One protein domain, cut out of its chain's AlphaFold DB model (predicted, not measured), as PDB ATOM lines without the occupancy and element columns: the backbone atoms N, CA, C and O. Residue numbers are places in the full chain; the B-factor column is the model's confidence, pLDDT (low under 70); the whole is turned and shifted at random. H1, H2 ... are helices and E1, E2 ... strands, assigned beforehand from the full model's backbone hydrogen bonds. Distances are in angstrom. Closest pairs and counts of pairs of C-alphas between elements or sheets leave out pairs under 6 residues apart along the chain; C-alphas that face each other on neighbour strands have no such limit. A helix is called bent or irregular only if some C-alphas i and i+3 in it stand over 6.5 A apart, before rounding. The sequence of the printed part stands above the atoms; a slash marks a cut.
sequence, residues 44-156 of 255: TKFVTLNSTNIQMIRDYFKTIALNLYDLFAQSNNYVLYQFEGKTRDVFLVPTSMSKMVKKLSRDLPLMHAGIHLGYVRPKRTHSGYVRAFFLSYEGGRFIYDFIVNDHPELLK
ATOM      1  N   THR A  44      23.507   2.994   5.766       69.31
ATOM      2  CA  THR A  44      23.524   2.106   6.921       69.31
ATOM      3  C   THR A  44      22.560   0.963   6.656       69.31
ATOM      4  O   THR A  44      21.396   1.207   6.340       69.31
ATOM      5  N   LYS A  45      23.031  -0.279   6.766       80.44
ATOM      6  CA  LYS A  45      22.224  -1.468   6.466       80.44
ATOM      7  C   LYS A  45      22.201  -2.421   7.643       80.44
ATOM      8  O   LYS A  45      23.207  -2.604   8.319       80.44
ATOM      9  N   PHE A  46      21.054  -3.054   7.849       85.75
ATOM     10  CA  PHE A  46      20.887  -4.128   8.817       85.75
ATOM     11  C   PHE A  46      20.877  -5.464   8.064       85.75
ATOM     12  O   PHE A  46      19.934  -5.760   7.325       85.75
ATOM     13  N   VAL A  47      21.955  -6.239   8.187       89.00
ATOM     14  CA  VAL A  47      22.234  -7.415   7.341       89.00
ATOM     15  C   VAL A  47      22.599  -8.633   8.175       89.00
ATOM     16  O   VAL A  47      23.109  -8.507   9.281       89.00
ATOM     17  N   THR A  48      22.381  -9.835   7.651       90.12
ATOM     18  CA  THR A  48      22.886 -11.062   8.285       90.12
ATOM     19  C   THR A  48      24.414 -11.097   8.254       90.12
ATOM     20  O   THR A  48      25.026 -10.637   7.285       90.12
ATOM     21  N   LEU A  49      25.045 -11.663   9.286       91.81
ATOM     22  CA  LEU A  49      26.508 -11.751   9.332       91.81
ATOM     23  C   LEU A  49      27.060 -12.677   8.242       91.81
ATOM     24  O   LEU A  49      26.485 -13.715   7.928       91.81
ATOM     25  N   ASN A  50      28.229 -12.317   7.708       90.88
ATOM     26  CA  ASN A  50      29.010 -13.206   6.854       90.88
ATOM     27  C   ASN A  50      29.778 -14.258   7.677       90.88
ATOM     28  O   ASN A  50      29.959 -14.112   8.890       90.88
ATOM     29  N   SER A  51      30.281 -15.292   6.999       92.69
ATOM     30  CA  SER A  51      31.013 -16.404   7.623       92.69
ATOM     31  C   SER A  51      32.233 -15.950   8.430       92.69
ATOM     32  O   SER A  51      32.474 -16.472   9.513       92.69
ATOM     33  N   THR A  52      32.972 -14.938   7.964       92.75
ATOM     34  CA  THR A  52      34.140 -14.398   8.681       92.75
ATOM     35  C   THR A  52      33.761 -13.775  10.025       92.75
ATOM     36  O   THR A  52      34.429 -14.013  11.029       92.75
ATOM     37  N   ASN A  53      32.695 -12.972  10.067       93.00
ATOM     38  CA  ASN A  53      32.215 -12.377  11.311       93.00
ATOM     39  C   ASN A  53      31.624 -13.448  12.244       93.00
ATOM     40  O   ASN A  53      31.837 -13.372  13.450       93.00
ATOM     41  N   ILE A  54      30.923 -14.445  11.694       94.69
ATOM     42  CA  ILE A  54      30.413 -15.590  12.463       94.69
ATOM     43  C   ILE A  54      31.569 -16.343  13.125       94.69
ATOM     44  O   ILE A  54      31.536 -16.574  14.331       94.69
ATOM     45  N   GLN A  55      32.620 -16.666  12.367       95.69
ATOM     46  CA  GLN A  55      33.788 -17.365  12.895       95.69
ATOM     47  C   GLN A  55      34.471 -16.560  14.009       95.69
ATOM     48  O   GLN A  55      34.808 -17.114  15.047       95.69
ATOM     49  N   MET A  56      34.589 -15.240  13.841       95.56
ATOM     50  CA  MET A  56      35.138 -14.346  14.866       95.56
ATOM     51  C   MET A  56      34.330 -14.367  16.170       95.56
ATOM     52  O   MET A  56      34.916 -14.364  17.251       95.56
ATOM     53  N   ILE A  57      32.997 -14.391  16.081       96.12
ATOM     54  CA  ILE A  57      32.121 -14.501  17.256       96.12
ATOM     55  C   ILE A  57      32.261 -15.883  17.892       96.12
ATOM     56  O   ILE A  57      32.425 -15.972  19.107       96.12
ATOM     57  N   ARG A  58      32.276 -16.952  17.089       96.31
ATOM     58  CA  ARG A  58      32.486 -18.323  17.572       96.31
ATOM     59  C   ARG A  58      33.805 -18.454  18.329       96.31
ATOM     60  O   ARG A  58      33.831 -19.009  19.423       96.31
ATOM     61  N   ASP A  59      34.886 -17.900  17.788       95.31
ATOM     62  CA  ASP A  59      36.199 -17.928  18.431       95.31
ATOM     63  C   ASP A  59      36.233 -17.089  19.710       95.31
ATOM     64  O   ASP A  59      36.861 -17.497  20.685       95.31
ATOM     65  N   TYR A  60      35.509 -15.967  19.756       95.50
ATOM     66  CA  TYR A  60      35.333 -15.206  20.992       95.50
ATOM     67  C   TYR A  60      34.574 -16.013  22.053       95.50
ATOM     68  O   TYR A  60      35.012 -16.082  23.200       95.50
ATOM     69  N   PHE A  61      33.477 -16.672  21.682       95.88
ATOM     70  CA  PHE A  61      32.661 -17.478  22.597       95.88
ATOM     71  C   PHE A  61      33.450 -18.652  23.188       95.88
ATOM     72  O   PHE A  61      33.338 -18.902  24.385       95.88
ATOM     73  N   LYS A  62      34.336 -19.288  22.407       94.94
ATOM     74  CA  LYS A  62      35.259 -20.322  22.913       94.94
ATOM     75  C   LYS A  62      36.163 -19.831  24.046       94.94
ATOM     76  O   LYS A  62      36.597 -20.637  24.863       94.94
ATOM     77  N   THR A  63      36.459 -18.529  24.111       93.69
ATOM     78  CA  THR A  63      37.239 -17.956  25.225       93.69
ATOM     79  C   THR A  63      36.440 -17.862  26.526       93.69
ATOM     80  O   THR A  63      37.038 -17.813  27.602       93.69
ATOM     81  N   ILE A  64      35.106 -17.855  26.435       95.00
ATOM     82  CA  ILE A  64      34.189 -17.895  27.575       95.00
ATOM     83  C   ILE A  64      34.019 -19.352  28.013       95.00
ATOM     84  O   ILE A  64      34.453 -19.707  29.107       95.00
ATOM     85  N   ALA A  65      33.467 -20.186  27.127       94.62
ATOM     86  CA  ALA A  65      33.322 -21.629  27.299       94.62
ATOM     87  C   ALA A  65      33.345 -22.324  25.925       94.62
ATOM     88  O   ALA A  65      32.778 -21.823  24.952       94.62
ATOM     89  N   LEU A  66      34.012 -23.481  25.834       93.44
ATOM     90  CA  LEU A  66      34.392 -24.104  24.556       93.44
ATOM     91  C   LEU A  66      33.191 -24.401  23.640       93.44
ATOM     92  O   LEU A  66      33.255 -24.126  22.443       93.44
ATOM     93  N   ASN A  67      32.095 -24.907  24.211       93.31
ATOM     94  CA  ASN A  67      30.911 -25.358  23.469       93.31
ATOM     95  C   ASN A  67      29.789 -24.305  23.402       93.31
ATOM     96  O   ASN A  67      28.738 -24.568  22.822       93.31
ATOM     97  N   LEU A  68      30.001 -23.109  23.967       95.00
ATOM     98  CA  LEU A  68      28.945 -22.108  24.159       95.00
ATOM     99  C   LEU A  68      28.269 -21.696  22.847       95.00
ATOM    100  O   LEU A  68      27.045 -21.634  22.767       95.00
ATOM    101  N   TYR A  69      29.061 -21.418  21.808       95.19
ATOM    102  CA  TYR A  69      28.511 -21.004  20.516       95.19
ATOM    103  C   TYR A  69      27.720 -22.126  19.840       95.19
ATOM    104  O   TYR A  69      26.710 -21.858  19.197       95.19
ATOM    105  N   ASP A  70      28.182 -23.368  19.965       93.50
ATOM    106  CA  ASP A  70      27.566 -24.502  19.283       93.50
ATOM    107  C   ASP A  70      26.211 -24.838  19.923       93.50
ATOM    108  O   ASP A  70      25.237 -25.019  19.197       93.50
ATOM    109  N   LEU A  71      26.108 -24.790  21.257       92.88
ATOM    110  CA  LEU A  71      24.835 -24.907  21.987       92.88
ATOM    111  C   LEU A  71      23.867 -23.778  21.621       92.88
ATOM    112  O   LEU A  71      22.709 -24.015  21.272       92.88
ATOM    113  N   PHE A  72      24.370 -22.542  21.607       91.00
ATOM    114  CA  PHE A  72      23.602 -21.386  21.160       91.00
ATOM    115  C   PHE A  72      23.066 -21.575  19.726       91.00
ATOM    116  O   PHE A  72      21.883 -21.346  19.471       91.00
ATOM    117  N   ALA A  73      23.905 -22.035  18.794       90.44
ATOM    118  CA  ALA A  73      23.529 -22.243  17.397       90.44
ATOM    119  C   ALA A  73      22.536 -23.405  17.210       90.44
ATOM    120  O   ALA A  73      21.647 -23.306  16.365       90.44
ATOM    121  N   GLN A  74      22.654 -24.475  18.002       87.75
ATOM    122  CA  GLN A  74      21.742 -25.625  17.974       87.75
ATOM    123  C   GLN A  74      20.310 -25.253  18.363       87.75
ATOM    124  O   GLN A  74      19.372 -25.815  17.802       87.75
ATOM    125  N   SER A  75      20.134 -24.278  19.263       83.81
ATOM    126  CA  SER A  75      18.802 -23.816  19.670       83.81
ATOM    127  C   SER A  75      17.964 -23.295  18.494       83.81
ATOM    128  O   SER A  75      16.741 -23.328  18.549       83.81
ATOM    129  N   ASN A  76      18.616 -22.783  17.438       83.62
ATOM    130  CA  ASN A  76      17.994 -22.132  16.280       83.62
ATOM    131  C   ASN A  76      16.968 -21.028  16.643       83.62
ATOM    132  O   ASN A  76      16.156 -20.604  15.814       83.62
ATOM    133  N   ASN A  77      17.023 -20.528  17.882       91.75
ATOM    134  CA  ASN A  77      16.094 -19.535  18.416       91.75
ATOM    135  C   ASN A  77      16.442 -18.119  17.955       91.75
ATOM    136  O   ASN A  77      15.574 -17.244  17.931       91.75
ATOM    137  N   TYR A  78      17.696 -17.900  17.555       93.06
ATOM    138  CA  TYR A  78      18.230 -16.589  17.218       93.06
ATOM    139  C   TYR A  78      19.020 -16.606  15.911       93.06
ATOM    140  O   TYR A  78      19.710 -17.565  15.571       93.06
ATOM    141  N   VAL A  79      18.976 -15.476  15.212       93.50
ATOM    142  CA  VAL A  79      19.771 -15.180  14.023       93.50
ATOM    143  C   VAL A  79      20.624 -13.949  14.306       93.50
ATOM    144  O   VAL A  79      20.134 -12.945  14.826       93.50
ATOM    145  N   LEU A  80      21.902 -14.012  13.933       94.75
ATOM    146  CA  LEU A  80      22.828 -12.895  14.085       94.75
ATOM    147  C   LEU A  80      22.675 -11.893  12.934       94.75
ATOM    148  O   LEU A  80      22.848 -12.234  11.757       94.75
ATOM    149  N   TYR A  81      22.436 -10.635  13.293       94.56
ATOM    150  CA  TYR A  81      22.436  -9.493  12.382       94.56
ATOM    151  C   TYR A  81      23.530  -8.492  12.742       94.56
ATOM    152  O   TYR A  81      23.938  -8.383  13.891       94.56
ATOM    153  N   GLN A  82      24.015  -7.762  11.743       93.25
ATOM    154  CA  GLN A  82      24.978  -6.686  11.878       93.25
ATOM    155  C   GLN A  82      24.335  -5.401  11.367       93.25
ATOM    156  O   GLN A  82      23.848  -5.352  10.234       93.25
ATOM    157  N   PHE A  83      24.398  -4.353  12.174       90.44
ATOM    158  CA  PHE A  83      24.173  -2.994  11.716       90.44
ATOM    159  C   PHE A  83      25.480  -2.438  11.133       90.44
ATOM    160  O   PHE A  83      26.506  -2.358  11.810       90.44
ATOM    161  N   GLU A  84      25.470  -2.079   9.852       84.00
ATOM    162  CA  GLU A  84      26.609  -1.502   9.136       84.00
ATOM    163  C   GLU A  84      26.650   0.022   9.293       84.00
ATOM    164  O   GLU A  84      26.484   0.771   8.332       84.00
ATOM    165  N   GLY A  85      26.858   0.481  10.528       76.56
ATOM    166  CA  GLY A  85      27.075   1.887  10.859       76.56
ATOM    167  C   GLY A  85      28.555   2.266  10.977       76.56
ATOM    168  O   GLY A  85      29.455   1.584  10.479       76.56
ATOM    169  N   LYS A  86      28.826   3.368  11.696       73.56
ATOM    170  CA  LYS A  86      30.191   3.718  12.147       73.56
ATOM    171  C   LYS A  86      30.762   2.618  13.046       73.56
ATOM    172  O   LYS A  86      31.934   2.262  12.946       73.56
ATOM    173  N   THR A  87      29.911   2.079  13.910       70.88
ATOM    174  CA  THR A  87      30.129   0.867  14.689       70.88
ATOM    175  C   THR A  87      29.456  -0.298  13.971       70.88
ATOM    176  O   THR A  87      28.355  -0.161  13.441       70.88
ATOM    177  N   ARG A  88      30.154  -1.434  13.879       89.88
ATOM    178  CA  ARG A  88      29.584  -2.672  13.333       89.88
ATOM    179  C   ARG A  88      28.958  -3.453  14.474       89.88
ATOM    180  O   ARG A  88      29.579  -4.380  14.997       89.88
ATOM    181  N   ASP A  89      27.796  -2.989  14.901       94.50
ATOM    182  CA  ASP A  89      27.055  -3.572  16.013       94.50
ATOM    183  C   ASP A  89      26.418  -4.890  15.586       94.50
ATOM    184  O   ASP A  89      25.954  -5.029  14.454       94.50
ATOM    185  N   VAL A  90      26.450  -5.870  16.478       96.44
ATOM    186  CA  VAL A  90      25.945  -7.223  16.265       96.44
ATOM    187  C   VAL A  90      24.763  -7.441  17.189       96.44
ATOM    188  O   VAL A  90      24.826  -7.139  18.379       96.44
ATOM    189  N   PHE A  91      23.699  -8.002  16.636       96.50
ATOM    190  CA  PHE A  91      22.429  -8.199  17.303       96.50
ATOM    191  C   PHE A  91      21.979  -9.654  17.219       96.50
ATOM    192  O   PHE A  91      22.098 -10.292  16.168       96.50
ATOM    193  N   LEU A  92      21.422 -10.149  18.318       95.56
ATOM    194  CA  LEU A  92      20.671 -11.394  18.397       95.56
ATOM    195  C   LEU A  92      19.199 -11.094  18.145       95.56
ATOM    196  O   LEU A  92      18.537 -10.453  18.960       95.56
ATOM    197  N   VAL A  93      18.678 -11.572  17.020       95.25
ATOM    198  CA  VAL A  93      17.277 -11.381  16.642       95.25
ATOM    199  C   VAL A  93      16.561 -12.724  16.720       95.25
ATOM    200  O   VAL A  93      17.032 -13.667  16.081       95.25
ATOM    201  N   PRO A  94      15.424 -12.840  17.430       95.00
ATOM    202  CA  PRO A  94      14.636 -14.066  17.427       95.00
ATOM    203  C   PRO A  94      14.302 -14.525  16.003       95.00
ATOM    204  O   PRO A  94      13.914 -13.715  15.151       95.00
ATOM    205  N   THR A  95      14.419 -15.824  15.727       94.31
ATOM    206  CA  THR A  95      14.175 -16.390  14.389       94.31
ATOM    207  C   THR A  95      12.768 -16.056  13.882       94.31
ATOM    208  O   THR A  95      12.602 -15.733  12.702       94.31
ATOM    209  N   SER A  96      11.778 -16.013  14.780       94.75
ATOM    210  CA  SER A  96      10.395 -15.592  14.499       94.75
ATOM    211  C   SER A  96      10.289 -14.160  13.953       94.75
ATOM    212  O   SER A  96       9.459 -13.888  13.086       94.75
ATOM    213  N   MET A  97      11.170 -13.251  14.382       93.75
ATOM    214  CA  MET A  97      11.197 -11.847  13.952       93.75
ATOM    215  C   MET A  97      12.056 -11.611  12.701       93.75
ATOM    216  O   MET A  97      11.942 -10.571  12.052       93.75
ATOM    217  N   SER A  98      12.896 -12.574  12.320       91.81
ATOM    218  CA  SER A  98      13.901 -12.428  11.259       91.81
ATOM    219  C   SER A  98      13.308 -11.995   9.907       91.81
ATOM    220  O   SER A  98      13.851 -11.111   9.241       91.81
ATOM    221  N   LYS A  99      12.153 -12.555   9.506       91.31
ATOM    222  CA  LYS A  99      11.465 -12.162   8.258       91.31
ATOM    223  C   LYS A  99      10.992 -10.705   8.292       91.31
ATOM    224  O   LYS A  99      11.144  -9.995   7.300       91.31
ATOM    225  N   MET A 100      10.449 -10.264   9.426       90.88
ATOM    226  CA  MET A 100       9.964  -8.896   9.613       90.88
ATOM    227  C   MET A 100      11.123  -7.899   9.582       90.88
ATOM    228  O   MET A 100      11.063  -6.920   8.843       90.88
ATOM    229  N   VAL A 101      12.212  -8.194  10.294       90.88
ATOM    230  CA  VAL A 101      13.423  -7.361  10.312       90.88
ATOM    231  C   VAL A 101      14.013  -7.203   8.909       90.88
ATOM    232  O   VAL A 101      14.321  -6.085   8.510       90.88
ATOM    233  N   LYS A 102      14.090  -8.285   8.119       88.94
ATOM    234  CA  LYS A 102      14.540  -8.229   6.712       88.94
ATOM    235  C   LYS A 102      13.664  -7.358   5.816       88.94
ATOM    236  O   LYS A 102      14.166  -6.835   4.826       88.94
ATOM    237  N   LYS A 103      12.361  -7.280   6.096       89.31
ATOM    238  CA  LYS A 103      11.437  -6.422   5.349       89.31
ATOM    239  C   LYS A 103      11.655  -4.963   5.749       89.31
ATOM    240  O   LYS A 103      11.963  -4.147   4.893       89.31
ATOM    241  N   LEU A 104      11.596  -4.673   7.049       88.06
ATOM    242  CA  LEU A 104      11.741  -3.316   7.581       88.06
ATOM    243  C   LEU A 104      13.099  -2.690   7.246       88.06
ATOM    244  O   LEU A 104      13.148  -1.504   6.954       88.06
ATOM    245  N   SER A 105      14.189  -3.463   7.225       87.62
ATOM    246  CA  SER A 105      15.526  -2.930   6.926       87.62
ATOM    247  C   SER A 105      15.732  -2.474   5.478       87.62
ATOM    248  O   SER A 105      16.743  -1.836   5.190       87.62
ATOM    249  N   ARG A 106      14.812  -2.810   4.561       84.62
ATOM    250  CA  ARG A 106      14.818  -2.300   3.179       84.62
ATOM    251  C   ARG A 106      14.206  -0.911   3.086       84.62
ATOM    252  O   ARG A 106      14.683  -0.096   2.308       84.62
ATOM    253  N   ASP A 107      13.171  -0.683   3.885       83.81
ATOM    254  CA  ASP A 107      12.291   0.475   3.757       83.81
ATOM    255  C   ASP A 107      12.591   1.544   4.820       83.81
ATOM    256  O   ASP A 107      12.272   2.715   4.630       83.81
ATOM    257  N   LEU A 108      13.210   1.156   5.942       83.69
ATOM    258  CA  LEU A 108      13.443   2.007   7.107       83.69
ATOM    259  C   LEU A 108      14.907   1.947   7.583       83.69
ATOM    260  O   LEU A 108      15.537   0.885   7.528       83.69
ATOM    261  N   PRO A 109      15.443   3.054   8.138       82.12
ATOM    262  CA  PRO A 109      16.788   3.113   8.709       82.12
ATOM    263  C   PRO A 109      16.837   2.423  10.084       82.12
ATOM    264  O   PRO A 109      16.960   3.061  11.132       82.12
ATOM    265  N   LEU A 110      16.716   1.097  10.088       85.38
ATOM    266  CA  LEU A 110      16.740   0.289  11.303       85.38
ATOM    267  C   LEU A 110      18.151   0.266  11.911       85.38
ATOM    268  O   LEU A 110      19.089  -0.245  11.300       85.38
ATOM    269  N   MET A 111      18.286   0.791  13.130       84.50
ATOM    270  CA  MET A 111      19.564   0.838  13.856       84.50
ATOM    271  C   MET A 111      19.735  -0.303  14.869       84.50
ATOM    272  O   MET A 111      20.859  -0.674  15.188       84.50
ATOM    273  N   HIS A 112      18.630  -0.873  15.357       88.62
ATOM    274  CA  HIS A 112      18.626  -1.893  16.407       88.62
ATOM    275  C   HIS A 112      17.517  -2.914  16.147       88.62
ATOM    276  O   HIS A 112      16.440  -2.549  15.672       88.62
ATOM    277  N   ALA A 113      17.756  -4.180  16.489       91.19
ATOM    278  CA  ALA A 113      16.718  -5.207  16.549       91.19
ATOM    279  C   ALA A 113      17.125  -6.303  17.538       91.19
ATOM    280  O   ALA A 113      18.265  -6.751  17.503       91.19
ATOM    281  N   GLY A 114      16.201  -6.765  18.380       94.25
ATOM    282  CA  GLY A 114      16.500  -7.798  19.374       94.25
ATOM    283  C   GLY A 114      17.530  -7.341  20.415       94.25
ATOM    284  O   GLY A 114      17.501  -6.193  20.852       94.25
ATOM    285  N   ILE A 115      18.428  -8.242  20.814       95.62
ATOM    286  CA  ILE A 115      19.427  -7.997  21.863       95.62
ATOM    287  C   ILE A 115      20.730  -7.529  21.214       95.62
ATOM    288  O   ILE A 115      21.260  -8.204  20.331       95.62
ATOM    289  N   HIS A 116      21.280  -6.397  21.657       96.06
ATOM    290  CA  HIS A 116      22.628  -5.983  21.262       96.06
ATOM    291  C   HIS A 116      23.639  -6.949  21.875       96.06
ATOM    292  O   HIS A 116      23.850  -6.943  23.078       96.06
ATOM    293  N   LEU A 117      24.242  -7.813  21.062       97.00
ATOM    294  CA  LEU A 117      25.200  -8.811  21.537       97.00
ATOM    295  C   LEU A 117      26.583  -8.200  21.768       97.00
ATOM    296  O   LEU A 117      27.353  -8.652  22.611       97.00
ATOM    297  N   GLY A 118      26.941  -7.206  20.965       96.38
ATOM    298  CA  GLY A 118      28.262  -6.611  21.002       96.38
ATOM    299  C   GLY A 118      28.595  -5.908  19.704       96.38
ATOM    300  O   GLY A 118      27.719  -5.534  18.929       96.38
ATOM    301  N   TYR A 119      29.881  -5.723  19.442       94.88
ATOM    302  CA  TYR A 119      30.331  -4.962  18.285       94.88
ATOM    303  C   TYR A 119      31.672  -5.448  17.754       94.88
ATOM    304  O   TYR A 119      32.531  -5.941  18.485       94.88
ATOM    305  N   VAL A 120      31.883  -5.251  16.453       93.12
ATOM    306  CA  VAL A 120      33.160  -5.532  15.798       93.12
ATOM    307  C   VAL A 120      33.940  -4.239  15.595       93.12
ATOM    308  O   VAL A 120      33.480  -3.323  14.909       93.12
ATOM    309  N   ARG A 121      35.160  -4.177  16.137       90.56
ATOM    310  CA  ARG A 121      36.063  -3.024  15.996       90.56
ATOM    311  C   ARG A 121      37.493  -3.450  15.645       90.56
ATOM    312  O   ARG A 121      37.885  -4.581  15.937       90.56
ATOM    313  N   PRO A 122      38.287  -2.572  15.007       89.44
ATOM    314  CA  PRO A 122      39.718  -2.796  14.857       89.44
ATOM    315  C   PRO A 122      40.396  -2.872  16.229       89.44
ATOM    316  O   PRO A 122      40.211  -2.004  17.078       89.44
ATOM    317  N   LYS A 123      41.209  -3.902  16.424       88.81
ATOM    318  CA  LYS A 123      42.071  -4.117  17.579       88.81
ATOM    319  C   LYS A 123      43.517  -4.057  17.110       88.81
ATOM    320  O   LYS A 123      43.894  -4.746  16.163       88.81
ATOM    321  N   ARG A 124      44.325  -3.243  17.785       89.31
ATOM    322  CA  ARG A 124      45.759  -3.150  17.513       89.31
ATOM    323  C   ARG A 124      46.458  -4.444  17.940       89.31
ATOM    324  O   ARG A 124      46.249  -4.934  19.049       89.31
ATOM    325  N   THR A 125      47.293  -4.976  17.062       88.00
ATOM    326  CA  THR A 125      48.198  -6.104  17.293       88.00
ATOM    327  C   THR A 125      49.634  -5.653  17.034       88.00
ATOM    328  O   THR A 125      49.873  -4.527  16.597       88.00
ATOM    329  N   HIS A 126      50.609  -6.524  17.303       83.88
ATOM    330  CA  HIS A 126      52.011  -6.234  16.992       83.88
ATOM    331  C   HIS A 126      52.239  -6.007  15.484       83.88
ATOM    332  O   HIS A 126      53.048  -5.171  15.103       83.88
ATOM    333  N   SER A 127      51.472  -6.699  14.636       86.31
ATOM    334  CA  SER A 127      51.572  -6.664  13.174       86.31
ATOM    335  C   SER A 127      50.624  -5.674  12.482       86.31
ATOM    336  O   SER A 127      50.601  -5.622  11.255       86.31
ATOM    337  N   GLY A 128      49.827  -4.895  13.224       91.00
ATOM    338  CA  GLY A 128      48.903  -3.914  12.644       91.00
ATOM    339  C   GLY A 128      47.543  -3.881  13.336       91.00
ATOM    340  O   GLY A 128      47.461  -3.753  14.556       91.00
ATOM    341  N   TYR A 129      46.466  -3.953  12.555       88.38
ATOM    342  CA  TYR A 129      45.094  -3.962  13.061       88.38
ATOM    343  C   TYR A 129      44.348  -5.191  12.557       88.38
ATOM    344  O   TYR A 129      44.278  -5.435  11.355       88.38
ATOM    345  N   VAL A 130      43.730  -5.924  13.479       90.56
ATOM    346  CA  VAL A 130      42.815  -7.027  13.163       90.56
ATOM    347  C   VAL A 130      41.423  -6.677  13.660       90.56
ATOM    348  O   VAL A 130      41.269  -6.023  14.688       90.56
ATOM    349  N   ARG A 131      40.380  -7.089  12.943       90.44
ATOM    350  CA  ARG A 131      39.013  -6.943  13.453       90.44
ATOM    351  C   ARG A 131      38.809  -7.924  14.607       90.44
ATOM    352  O   ARG A 131      39.188  -9.084  14.488       90.44
ATOM    353  N   ALA A 132      38.207  -7.454  15.689       92.38
ATOM    354  CA  ALA A 132      37.851  -8.273  16.834       92.38
ATOM    355  C   ALA A 132      36.416  -7.976  17.265       92.38
ATOM    356  O   ALA A 132      35.948  -6.837  17.163       92.38
ATOM    357  N   PHE A 133      35.739  -9.018  17.735       95.06
ATOM    358  CA  PHE A 133      34.447  -8.912  18.385       95.06
ATOM    359  C   PHE A 133      34.644  -8.570  19.867       95.06
ATOM    360  O   PHE A 133      35.596  -9.036  20.499       95.06
ATOM    361  N   PHE A 134      33.755  -7.743  20.399       93.88
ATOM    362  CA  PHE A 134      33.702  -7.358  21.800       93.88
ATOM    363  C   PHE A 134      32.259  -7.483  22.272       93.88
ATOM    364  O   PHE A 134      31.351  -6.996  21.599       93.88
ATOM    365  N   LEU A 135      32.073  -8.133  23.415       95.94
ATOM    366  CA  LEU A 135      30.772  -8.339  24.036       95.94
ATOM    367  C   LEU A 135      30.257  -7.030  24.655       95.94
ATOM    368  O   LEU A 135      31.035  -6.298  25.272       95.94
ATOM    369  N   SER A 136      28.971  -6.732  24.472       96.06
ATOM    370  CA  SER A 136      28.282  -5.649  25.190       96.06
ATOM    371  C   SER A 136      27.815  -6.114  26.573       96.06
ATOM    372  O   SER A 136      27.923  -7.295  26.915       96.06
ATOM    373  N   TYR A 137      27.262  -5.191  27.363       96.25
ATOM    374  CA  TYR A 137      26.590  -5.531  28.615       96.25
ATOM    375  C   TYR A 137      25.403  -6.472  28.381       96.25
ATOM    376  O   TYR A 137      25.311  -7.509  29.032       96.25
ATOM    377  N   GLU A 138      24.519  -6.164  27.427       97.00
ATOM    378  CA  GLU A 138      23.324  -6.969  27.148       97.00
ATOM    379  C   GLU A 138      23.696  -8.344  26.597       97.00
ATOM    380  O   GLU A 138      23.084  -9.344  26.967       97.00
ATOM    381  N   GLY A 139      24.741  -8.419  25.767       97.38
ATOM    382  CA  GLY A 139      25.305  -9.686  25.316       97.38
ATOM    383  C   GLY A 139      25.866 -10.514  26.471       97.38
ATOM    384  O   GLY A 139      25.655 -11.723  26.524       97.38
ATOM    385  N   GLY A 140      26.541  -9.864  27.421       97.31
ATOM    386  CA  GLY A 140      27.002 -10.482  28.660       97.31
ATOM    387  C   GLY A 140      25.867 -11.009  29.525       97.31
ATOM    388  O   GLY A 140      25.917 -12.164  29.943       97.31
ATOM    389  N   ARG A 141      24.830 -10.192  29.734       97.50
ATOM    390  CA  ARG A 141      23.622 -10.565  30.474       97.50
ATOM    391  C   ARG A 141      22.947 -11.773  29.837       97.50
ATOM    392  O   ARG A 141      22.704 -12.755  30.525       97.50
ATOM    393  N   PHE A 142      22.722 -11.725  28.523       96.88
ATOM    394  CA  PHE A 142      22.113 -12.822  27.775       96.88
ATOM    395  C   PHE A 142      22.909 -14.122  27.917       96.88
ATOM    396  O   PHE A 142      22.327 -15.155  28.225       96.88
ATOM    397  N   ILE A 143      24.233 -14.082  27.723       96.94
ATOM    398  CA  ILE A 143      25.082 -15.276  27.857       96.94
ATOM    399  C   ILE A 143      25.033 -15.824  29.285       96.94
ATOM    400  O   ILE A 143      24.955 -17.036  29.462       96.94
ATOM    401  N   TYR A 144      25.098 -14.951  30.291       97.50
ATOM    402  CA  TYR A 144      25.051 -15.375  31.686       97.50
ATOM    403  C   TYR A 144      23.716 -16.044  32.022       97.50
ATOM    404  O   TYR A 144      23.716 -17.155  32.542       97.50
ATOM    405  N   ASP A 145      22.598 -15.416  31.654       96.44
ATOM    406  CA  ASP A 145      21.259 -15.959  31.889       96.44
ATOM    407  C   ASP A 145      21.040 -17.271  31.115       96.44
ATOM    408  O   ASP A 145      20.491 -18.217  31.671       96.44
ATOM    409  N   PHE A 146      21.522 -17.368  29.870       95.50
ATOM    410  CA  PHE A 146      21.493 -18.604  29.077       95.50
ATOM    411  C   PHE A 146      22.256 -19.742  29.770       95.50
ATOM    412  O   PHE A 146      21.782 -20.871  29.837       95.50
ATOM    413  N   ILE A 147      23.428 -19.453  30.341       96.06
ATOM    414  CA  ILE A 147      24.203 -20.451  31.086       96.06
ATOM    415  C   ILE A 147      23.498 -20.833  32.391       96.06
ATOM    416  O   ILE A 147      23.381 -22.013  32.685       96.06
ATOM    417  N   VAL A 148      23.035 -19.867  33.183       96.06
ATOM    418  CA  VAL A 148      22.426 -20.151  34.493       96.06
ATOM    419  C   VAL A 148      21.115 -20.924  34.352       96.06
ATOM    420  O   VAL A 148      20.875 -21.842  35.135       96.06
ATOM    421  N   ASN A 149      20.286 -20.566  33.371       95.31
ATOM    422  CA  ASN A 149      18.934 -21.106  33.248       95.31
ATOM    423  C   ASN A 149      18.867 -22.350  32.355       95.31
ATOM    424  O   ASN A 149      18.152 -23.290  32.697       95.31
ATOM    425  N   ASP A 150      19.613 -22.372  31.245       94.56
ATOM    426  CA  ASP A 150      19.454 -23.407  30.216       94.56
ATOM    427  C   ASP A 150      20.613 -24.421  30.209       94.56
ATOM    428  O   ASP A 150      20.405 -25.587  29.878       94.56
ATOM    429  N   HIS A 151      21.825 -23.995  30.591       95.00
ATOM    430  CA  HIS A 151      23.057 -24.799  30.507       95.00
ATOM    431  C   HIS A 151      23.962 -24.682  31.752       95.00
ATOM    432  O   HIS A 151      25.140 -24.297  31.638       95.00
ATOM    433  N   PRO A 152      23.454 -24.995  32.963       95.62
ATOM    434  CA  PRO A 152      24.182 -24.783  34.216       95.62
ATOM    435  C   PRO A 152      25.492 -25.581  34.301       95.62
ATOM    436  O   PRO A 152      26.410 -25.199  35.029       95.62
ATOM    437  N   GLU A 153      25.645 -26.655  33.523       94.50
ATOM    438  CA  GLU A 153      26.888 -27.417  33.401       94.50
ATOM    439  C   GLU A 153      28.080 -26.586  32.897       94.50
ATOM    440  O   GLU A 153      29.228 -26.949  33.179       94.50
ATOM    441  N   LEU A 154      27.831 -25.473  32.192       95.00
ATOM    442  CA  LEU A 154      28.859 -24.542  31.714       95.00
ATOM    443  C   LEU A 154      29.335 -23.562  32.796       95.00
ATOM    444  O   LEU A 154      30.340 -22.877  32.590       95.00
ATOM    445  N   LEU A 155      28.680 -23.498  33.964       93.50
ATOM    446  CA  LEU A 155      29.095 -22.609  35.058       93.50
ATOM    447  C   LEU A 155      30.530 -22.889  35.525       93.50
ATOM    448  O   LEU A 155      31.251 -21.968  35.900       93.50
ATOM    449  N   LYS A 156      30.974 -24.150  35.445       92.12
ATOM    450  CA  LYS A 156      32.351 -24.557  35.774       92.12
ATOM    451  C   LYS A 156      33.400 -23.997  34.805       92.12
ATOM    452  O   LYS A 156      34.573 -23.907  35.163       92.12
TER     453      LYS A 156
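This is residues 44 to 156 of the 255 residues of the protein "UPF0113 domain-containing protein" of Candidatus Prometheoarchaeum syntrophicum (UniProt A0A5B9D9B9). A strongly twisted sheet of five strands, curled like part of a barrel, has H1 across E5 on one side, H3 along E2 on the other, and H4 packed on E4. The hairpin of E4 and E5 is long, and its far end, residues 124 to 129, sticks out from the body; H2 packs on H1, and H5 makes a corner with H4 away from the sheet. The printed part has 113 residues with five named helices and five named strands, along the chain E1 H1 H2 E2 E3 H3 E4 E5 H4 H5; the class is mixed, helices and strands. The sheet's order is E1 E2 E3 E4 E5, antiparallel throughout. The whole is compact, with a radius of gyration of the C-alphas of 14.5 A and spans of 45 by 41 by 23 A.

E1, residues 46 to 48, is an edge strand and the antiparallel neighbour of E2, residues 78 to 84, with N 82 and O 47 2.7 A apart, within hydrogen-bond range. H1, residues 51 to 64, is on the sheet at a height over the sheet of 9.0 A. It lies over E5, residues 128 to 135, and only just over E4, residues 115 to 125, on which 3 of its C-alphas fall; on the local plane it runs across the strands, at 66 degrees to E5. The closest C-alphas of H1 and E5 are those of Ile 57 and Phe 133, 6.2 A apart. H2, residues 68 to 74, is not on the sheet; it touches H1 with H1's residues 58 to 62 alone, closest at the C-alphas of Arg 58 and Tyr 69, 5.6 A, at a steep tilt of 51 degrees, opposite ways. E2 and E3, residues 88 to 94, form a hairpin, with N 81 and O 91 2.9 A apart. H3, residues 95 to 107, is on the sheet at a height of 9.2 A, over E2 and along it, at 4 degrees on the local plane. H1 on one face and H3 on the other give three layers, helices on both faces of a sheet. The closest C-alphas of H3 and E1 are those of Ser 105 and Phe 46, 5.8 A. E3 and E4 are antiparallel neighbours, with N 90 and O 118 2.8 A apart, and E4 and E5 form a hairpin, with N 123 and O 130 2.7 A apart. H4, residues 137 to 149, is on the sheet, on the same face as H1, over none of the strands and only just above the sheet's level, at a height of 4.3 A; its closest C-alpha to E4 is that of Gly 139, 3.9 A from Leu 117. H5, residues 152 to 156, is not on the sheet and touches H4 only at the corner, closest at the C-alphas of Ile 147 and Leu 154, 6.2 A. H1 and H3 are apart, as are H1 and H4. Every O i to N i+4 pair is within hydrogen-bond range in H2 and H4; in H1 it is 8 of 10, in H3 5 of 9, and in H5 0 of 1, with 1 of 2 O i to N i+3 pairs within range.

E1 begins at C-alpha 46, at (20.887, -4.128, 8.817). H1 is 20.3 A from first to last C-alpha, E2 19.1 A and E3 19.2 A. H3 is 20.0 A long and irregular: C-alphas 96 and 99 are 7.2 A apart. E4, the longest strand, is 29.2 A long and ends at C-alpha 125, at (48.198, -6.104, 17.293); E5 is 21.9 A and H4 18.0 A long. H5 is only just irregular, with C-alphas 153 and 156 6.6 A apart, and ends at C-alpha 156, at (32.351, -24.557, 35.774).

The two C-alphas farthest apart are those of Asp 107 and Lys 156, 45.3 A. The printed part has no cut. No link is long; the link from H3 to E4, 7 residues, is short, and the others are tight. The mean pLDDT of the printed part is 91.7, and residue 44 alone is under 70.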